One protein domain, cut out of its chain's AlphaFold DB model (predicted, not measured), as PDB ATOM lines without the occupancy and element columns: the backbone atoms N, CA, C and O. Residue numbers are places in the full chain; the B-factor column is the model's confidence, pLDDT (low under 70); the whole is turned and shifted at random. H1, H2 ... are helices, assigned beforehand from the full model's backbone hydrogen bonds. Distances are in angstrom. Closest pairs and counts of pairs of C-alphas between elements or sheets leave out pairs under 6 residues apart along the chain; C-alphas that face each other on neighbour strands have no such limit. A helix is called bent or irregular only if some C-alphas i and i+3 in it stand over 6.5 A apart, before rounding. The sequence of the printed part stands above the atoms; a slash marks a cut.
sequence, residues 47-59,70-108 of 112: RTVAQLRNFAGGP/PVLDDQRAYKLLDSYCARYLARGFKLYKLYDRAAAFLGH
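This is residues 47 to 59 and 70 to 108 of the 112 residues of an uncharacterized protein of Actinobacteria bacterium (UniProt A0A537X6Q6). Three helices, H1, H2 and H4, cross one another in a small triangular cluster, each packing on the other two. H2 runs on out of this cluster to a free end, where residues 86 to 92, of which 88 to 92 belong to the short helix H3, stick out before the chain folds back into H4. The printed part has 52 residues with four named helices, in the order H1, H2, H3, H4, and no named strand; the class is all helix. It is compact, with a radius of gyration of the C-alphas of 10.4 A, and only just elongated, with spans of 33 by 22 by 16 A.

H2 and H4 are the longest helices, with 12 residues each. H2, residues 74 to 85, is 16.2 A from first to last C-alpha and begins at C-alpha 74 at (-0.602, -10.389, 17.164). H4, residues 95 to 106, is 15.9 A long and ends at C-alpha 106 at (11.729, -9.477, 19.085). H1, residues 47 to 56, is 14.3 A long and begins at C-alpha 47 at (-6.801, -8.731, 9.959). H3, residues 88 to 92, is 9.2 A long and irregular: C-alphas 89 and 92 are 7.7 A apart.

H2 touches H4 with residues 77 to 81 alone, meeting residues 95 to 99 of H4; the closest C-alphas are those of Ala 77 and Tyr 99, 6.8 A apart. These two helices run opposite ways at a steep tilt of 58 degrees. H2 touches H1 with residues 74 to 78 alone, and the closest C-alphas are those of Val 49 and Asp 74, 6.0 A apart. The lines of H1 and H2 are about perpendicular, at 78 degrees. H4 touches H1 with residues 96 to 100 alone, the closest C-alphas being those of Leu 52 and Tyr 96, 6.3 A apart. H1 and H4 run the same way at a steep tilt of 60 degrees. H3 touches no helix; it is close to H2 but not clearly touching, with the C-alphas of Tyr 84 and Ala 90 closest at 6.6 A. H3 is apart from both H1 and H4. In H1 and H2 every O i to N i+4 pair is within hydrogen-bond range; in H4 it is 7 of 8, and in H3 0 of 1, with 1 of 2 O i to N i+3 pairs within range.

The two C-alphas farthest apart are those of Pro 59 and Tyr 88, at 33.8 A. Residues 60 to 69 are not printed, and C-alphas 59 and 70 are 10.0 A apart across this cut, which lies in the link from H1 to H2. The links from H2 to H3 and from H3 to H4 are tight, with 2 residues each. The mean pLDDT of the printed part is 94.7, and no printed residue is under 70.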
ATOM      1  N   ARG A  47      -6.982  -7.903  11.166       94.44
ATOM      2  CA  ARG A  47      -6.801  -8.731   9.959       94.44
ATOM      3  C   ARG A  47      -5.449  -8.488   9.293       94.44
ATOM      4  O   ARG A  47      -4.783  -9.441   8.908       94.44
ATOM      5  N   THR A  48      -5.023  -7.230   9.207       95.50
ATOM      6  CA  THR A  48      -3.711  -6.865   8.652       95.50
ATOM      7  C   THR A  48      -2.577  -7.484   9.463       95.50
ATOM      8  O   THR A  48      -1.630  -8.000   8.883       95.50
ATOM      9  N   VAL A  49      -2.672  -7.473  10.793       96.75
ATOM     10  CA  VAL A  49      -1.682  -8.120  11.664       96.75
ATOM     11  C   VAL A  49      -1.598  -9.625  11.395       96.75
ATOM     12  O   VAL A  49      -0.498 -10.133  11.198       96.75
ATOM     13  N   ALA A  50      -2.733 -10.320  11.297       94.88
ATOM     14  CA  ALA A  50      -2.743 -11.748  10.974       94.88
ATOM     15  C   ALA A  50      -2.136 -12.031   9.585       94.88
ATOM     16  O   ALA A  50      -1.337 -12.951   9.419       94.88
ATOM     17  N   GLN A  51      -2.454 -11.202   8.588       94.12
ATOM     18  CA  GLN A  51      -1.862 -11.301   7.252       94.12
ATOM     19  C   GLN A  51      -0.344 -11.048   7.263       94.12
ATOM     20  O   GLN A  51       0.385 -11.725   6.542       94.12
ATOM     21  N   LEU A  52       0.141 -10.102   8.075       94.81
ATOM     22  CA  LEU A  52       1.572  -9.837   8.255       94.81
ATOM     23  C   LEU A  52       2.289 -11.020   8.904       94.81
ATOM     24  O   LEU A  52       3.349 -11.405   8.425       94.81
ATOM     25  N   ARG A  53       1.687 -11.627   9.933       95.06
ATOM     26  CA  ARG A  53       2.209 -12.842  10.571       95.06
ATOM     27  C   ARG A  53       2.351 -13.983   9.566       95.06
ATOM     28  O   ARG A  53       3.416 -14.581   9.489       95.06
ATOM     29  N   ASN A  54       1.327 -14.229   8.750       91.81
ATOM     30  CA  ASN A  54       1.379 -15.268   7.716       91.81
ATOM     31  C   ASN A  54       2.410 -14.957   6.621       91.81
ATOM     32  O   ASN A  54       3.066 -15.859   6.113       91.81
ATOM     33  N   PHE A  55       2.553 -13.683   6.247       91.19
ATOM     34  CA  PHE A  55       3.526 -13.258   5.245       91.19
ATOM     35  C   PHE A  55       4.971 -13.412   5.742       91.19
ATOM     36  O   PHE A  55       5.807 -13.944   5.019       91.19
ATOM     37  N   ALA A  56       5.254 -12.961   6.965       92.00
ATOM     38  CA  ALA A  56       6.586 -13.009   7.561       92.00
ATOM     39  C   ALA A  56       6.982 -14.423   8.011       92.00
ATOM     40  O   ALA A  56       8.138 -14.806   7.869       92.00
ATOM     41  N   GLY A  57       6.024 -15.201   8.522       90.56
ATOM     42  CA  GLY A  57       6.234 -16.567   9.004       90.56
ATOM     43  C   GLY A  57       6.309 -17.630   7.913       90.56
ATOM     44  O   GLY A  57       6.445 -18.804   8.237       90.56
ATOM     45  N   GLY A  58       6.205 -17.246   6.639       87.38
ATOM     46  CA  GLY A  58       6.343 -18.178   5.526       87.38
ATOM     47  C   GLY A  58       7.741 -18.808   5.437       87.38
ATOM     48  O   GLY A  58       8.658 -18.407   6.163       87.38
ATOM     49  N   PRO A  59       7.928 -19.774   4.521       83.06
ATOM     50  CA  PRO A  59       9.202 -20.454   4.371       83.06
ATOM     51  C   PRO A  59      10.316 -19.486   3.957       83.06
ATOM     52  O   PRO A  59      10.229 -18.801   2.937       83.06
ATOM     53  N   PRO A  70      10.732 -15.399  11.308       93.12
ATOM     54  CA  PRO A  70      10.347 -14.956  12.635       93.12
ATOM     55  C   PRO A  70       9.031 -14.170  12.588       93.12
ATOM     56  O   PRO A  70       8.795 -13.360  11.690       93.12
ATOM     57  N   VAL A  71       8.196 -14.362  13.605       96.25
ATOM     58  CA  VAL A  71       6.901 -13.698  13.766       96.25
ATOM     59  C   VAL A  71       6.766 -13.055  15.142       96.25
ATOM     60  O   VAL A  71       7.398 -13.445  16.124       96.25
ATOM     61  N   LEU A  72       5.915 -12.040  15.211       96.06
ATOM     62  CA  LEU A  72       5.462 -11.412  16.447       96.06
ATOM     63  C   LEU A  72       4.096 -11.963  16.849       96.06
ATOM     64  O   LEU A  72       3.267 -12.259  15.988       96.06
ATOM     65  N   ASP A  73       3.838 -11.985  18.157       95.62
ATOM     66  CA  ASP A  73       2.478 -12.111  18.682       95.62
ATOM     67  C   ASP A  73       1.580 -10.985  18.137       95.62
ATOM     68  O   ASP A  73       2.009  -9.828  18.029       95.62
ATOM     69  N   ASP A  74       0.326 -11.311  17.818       95.94
ATOM     70  CA  ASP A  74      -0.602 -10.389  17.164       95.94
ATOM     71  C   ASP A  74      -0.864  -9.124  18.005       95.94
ATOM     72  O   ASP A  74      -0.950  -8.016  17.464       95.94
ATOM     73  N   GLN A  75      -0.938  -9.231  19.337       96.56
ATOM     74  CA  GLN A  75      -1.115  -8.054  20.193       96.56
ATOM     75  C   GLN A  75       0.125  -7.160  20.175       96.56
ATOM     76  O   GLN A  75       0.014  -5.927  20.160       96.56
ATOM     77  N   ARG A  76       1.316  -7.766  20.164       97.12
ATOM     78  CA  ARG A  76       2.583  -7.028  20.115       97.12
ATOM     79  C   ARG A  76       2.763  -6.334  18.769       97.12
ATOM     80  O   ARG A  76       3.129  -5.160  18.743       97.12
ATOM     81  N   ALA A  77       2.444  -7.021  17.676       97.50
ATOM     82  CA  ALA A  77       2.445  -6.459  16.332       97.50
ATOM     83  C   ALA A  77       1.460  -5.290  16.201       97.50
ATOM     84  O   ALA A  77       1.824  -4.240  15.671       97.50
ATOM     85  N   TYR A  78       0.245  -5.426  16.743       98.31
ATOM     86  CA  TYR A  78      -0.740  -4.346  16.740       98.31
ATOM     87  C   TYR A  78      -0.205  -3.100  17.451       98.31
ATOM     88  O   TYR A  78      -0.206  -2.018  16.872       98.31
ATOM     89  N   LYS A  79       0.296  -3.248  18.687       98.06
ATOM     90  CA  LYS A  79       0.847  -2.129  19.472       98.06
ATOM     91  C   LYS A  79       2.040  -1.474  18.778       98.06
ATOM     92  O   LYS A  79       2.141  -0.249  18.763       98.06
ATOM     93  N   LEU A  80       2.924  -2.278  18.184       97.44
ATOM     94  CA  LEU A  80       4.059  -1.786  17.409       97.44
ATOM     95  C   LEU A  80       3.574  -0.893  16.261       97.44
ATOM     96  O   LEU A  80       3.940   0.279  16.205       97.44
ATOM     97  N   LEU A  81       2.722  -1.415  15.381       97.62
ATOM     98  CA  LEU A  81       2.237  -0.668  14.222       97.62
ATOM     99  C   LEU A  81       1.449   0.579  14.635       97.62
ATOM    100  O   LEU A  81       1.663   1.643  14.061       97.62
ATOM    101  N   ASP A  82       0.615   0.483  15.669       98.06
ATOM    102  CA  ASP A  82      -0.152   1.619  16.178       98.06
ATOM    103  C   ASP A  82       0.767   2.740  16.692       98.06
ATOM    104  O   ASP A  82       0.613   3.900  16.307       98.06
ATOM    105  N   SER A  83       1.807   2.387  17.454       97.25
ATOM    106  CA  SER A  83       2.776   3.359  17.977       97.25
ATOM    107  C   SER A  83       3.595   4.059  16.883       97.25
ATOM    108  O   SER A  83       3.791   5.277  16.935       97.25
ATOM    109  N   TYR A  84       4.041   3.323  15.860       95.94
ATOM    110  CA  TYR A  84       4.791   3.887  14.737       95.94
ATOM    111  C   TYR A  84       3.896   4.772  13.867       95.94
ATOM    112  O   TYR A  84       4.261   5.903  13.535       95.94
ATOM    113  N   CYS A  85       2.703   4.288  13.526       97.38
ATOM    114  CA  CYS A  85       1.791   4.976  12.621       97.38
ATOM    115  C   CYS A  85       1.081   6.184  13.254       97.38
ATOM    116  O   CYS A  85       0.545   7.017  12.518       97.38
ATOM    117  N   ALA A  86       1.138   6.343  14.583       96.38
ATOM    118  CA  ALA A  86       0.717   7.566  15.270       96.38
ATOM    119  C   ALA A  86       1.547   8.799  14.857       96.38
ATOM    120  O   ALA A  86       1.061   9.929  14.912       96.38
ATOM    121  N   ARG A  87       2.794   8.612  14.400       95.25
ATOM    122  CA  ARG A  87       3.665   9.718  13.977       95.25
ATOM    123  C   ARG A  87       3.295  10.188  12.568       95.25
ATOM    124  O   ARG A  87       3.265   9.402  11.626       95.25
ATOM    125  N   TYR A  88       3.085  11.493  12.381       90.12
ATOM    126  CA  TYR A  88       2.748  12.067  11.066       90.12
ATOM    127  C   TYR A  88       3.807  11.767   9.987       90.12
ATOM    128  O   TYR A  88       3.472  11.441   8.847       90.12
ATOM    129  N   LEU A  89       5.081  11.804  10.378       93.56
ATOM    130  CA  LEU A  89       6.237  11.486   9.533       93.56
ATOM    131  C   LEU A  89       6.216  10.027   9.046       93.56
ATOM    132  O   LEU A  89       6.772   9.716   7.996       93.56
ATOM    133  N   ALA A  90       5.533   9.131   9.770       94.56
ATOM    134  CA  ALA A  90       5.493   7.712   9.452       94.56
ATOM    135  C   ALA A  90       4.491   7.352   8.338       94.56
ATOM    136  O   ALA A  90       4.422   6.200   7.922       94.56
ATOM    137  N   ARG A  91       3.722   8.319   7.820       94.62
ATOM    138  CA  ARG A  91       2.590   8.102   6.897       94.62
ATOM    139  C   ARG A  91       2.881   7.181   5.700       94.62
ATOM    140  O   ARG A  91       1.992   6.443   5.287       94.62
ATOM    141  N   GLY A  92       4.098   7.217   5.157       94.62
ATOM    142  CA  GLY A  92       4.501   6.431   3.984       94.62
ATOM    143  C   GLY A  92       5.165   5.086   4.296       94.62
ATOM    144  O   GLY A  92       5.415   4.313   3.371       94.62
ATOM    145  N   PHE A  93       5.461   4.783   5.564       96.31
ATOM    146  CA  PHE A  93       6.178   3.560   5.924       96.31
ATOM    147  C   PHE A  93       5.325   2.326   5.664       96.31
ATOM    148  O   PHE A  93       4.157   2.273   6.051       96.31
ATOM    149  N   LYS A  94       5.931   1.325   5.017       96.69
ATOM    150  CA  LYS A  94       5.288   0.041   4.741       96.69
ATOM    151  C   LYS A  94       5.167  -0.778   6.018       96.69
ATOM    152  O   LYS A  94       6.158  -0.962   6.724       96.69
ATOM    153  N   LEU A  95       3.973  -1.310   6.269       97.06
ATOM    154  CA  LEU A  95       3.691  -2.060   7.495       97.06
ATOM    155  C   LEU A  95       4.540  -3.330   7.580       97.06
ATOM    156  O   LEU A  95       5.107  -3.601   8.634       97.06
ATOM    157  N   TYR A  96       4.710  -4.047   6.464       95.62
ATOM    158  CA  TYR A  96       5.532  -5.261   6.441       95.62
ATOM    159  C   TYR A  96       6.999  -4.984   6.783       95.62
ATOM    160  O   TYR A  96       7.594  -5.736   7.533       95.62
ATOM    161  N   LYS A  97       7.567  -3.848   6.355       95.88
ATOM    162  CA  LYS A  97       8.947  -3.485   6.718       95.88
ATOM    163  C   LYS A  97       9.106  -3.203   8.209       95.88
ATOM    164  O   LYS A  97      10.120  -3.575   8.793       95.88
ATOM    165  N   LEU A  98       8.125  -2.530   8.813       96.75
ATOM    166  CA  LEU A  98       8.122  -2.278  10.255       96.75
ATOM    167  C   LEU A  98       7.966  -3.585  11.038       96.75
ATOM    168  O   LEU A  98       8.688  -3.800  12.010       96.75
ATOM    169  N   TYR A  99       7.065  -4.460  10.582       97.19
ATOM    170  CA  TYR A  99       6.844  -5.781  11.159       97.19
ATOM    171  C   TYR A  99       8.097  -6.656  11.059       97.19
ATOM    172  O   TYR A  99       8.599  -7.080  12.092       97.19
ATOM    173  N   ASP A 100       8.644  -6.865   9.857       95.00
ATOM    174  CA  ASP A 100       9.803  -7.733   9.604       95.00
ATOM    175  C   ASP A 100      11.015  -7.295  10.427       95.00
ATOM    176  O   ASP A 100      11.675  -8.114  11.065       95.00
ATOM    177  N   ARG A 101      11.282  -5.980  10.473       95.69
ATOM    178  CA  ARG A 101      12.361  -5.434  11.301       95.69
ATOM    179  C   ARG A 101      12.145  -5.784  12.768       95.69
ATOM    180  O   ARG A 101      13.086  -6.195  13.428       95.69
ATOM    181  N   ALA A 102      10.938  -5.599  13.294       96.81
ATOM    182  CA  ALA A 102      10.654  -5.903  14.689       96.81
ATOM    183  C   ALA A 102      10.696  -7.414  14.974       96.81
ATOM    184  O   ALA A 102      11.241  -7.816  15.998       96.81
ATOM    185  N   ALA A 103      10.181  -8.244  14.067       96.00
ATOM    186  CA  ALA A 103      10.199  -9.697  14.182       96.00
ATOM    187  C   ALA A 103      11.628 -10.257  14.189       96.00
ATOM    188  O   ALA A 103      11.920 -11.152  14.973       96.00
ATOM    189  N   ALA A 104      12.547  -9.674  13.415       92.56
ATOM    190  CA  ALA A 104      13.950 -10.088  13.404       92.56
ATOM    191  C   ALA A 104      14.663  -9.939  14.766       92.56
ATOM    192  O   ALA A 104      15.609 -10.672  15.030       92.56
ATOM    193  N   PHE A 105      14.226  -9.010  15.629       92.50
ATOM    194  CA  PHE A 105      14.850  -8.772  16.943       92.50
ATOM    195  C   PHE A 105      14.005  -9.240  18.132       92.50
ATOM    196  O   PHE A 105      14.547  -9.529  19.193       92.50
ATOM    197  N   LEU A 106      12.679  -9.244  17.991       92.88
ATOM    198  CA  LEU A 106      11.729  -9.477  19.085       92.88
ATOM    199  C   LEU A 106      10.814 -10.682  18.834       92.88
ATOM    200  O   LEU A 106       9.957 -10.971  19.672       92.88
ATOM    201  N   GLY A 107      10.918 -11.303  17.661       89.50
ATOM    202  CA  GLY A 107      10.058 -12.392  17.225       89.50
ATOM    203  C   GLY A 107      10.538 -13.768  17.669       89.50
ATOM    204  O   GLY A 107      11.602 -13.934  18.258       89.50
ATOM    205  N   HIS A 108       9.708 -14.757  17.368       87.75
ATOM    206  CA  HIS A 108       9.966 -16.182  17.553       87.75
ATOM    207  C   HIS A 108       9.731 -16.907  16.225       87.75
ATOM    208  O   HIS A 108       9.079 -16.359  15.339       87.75
TER     209      HIS A 108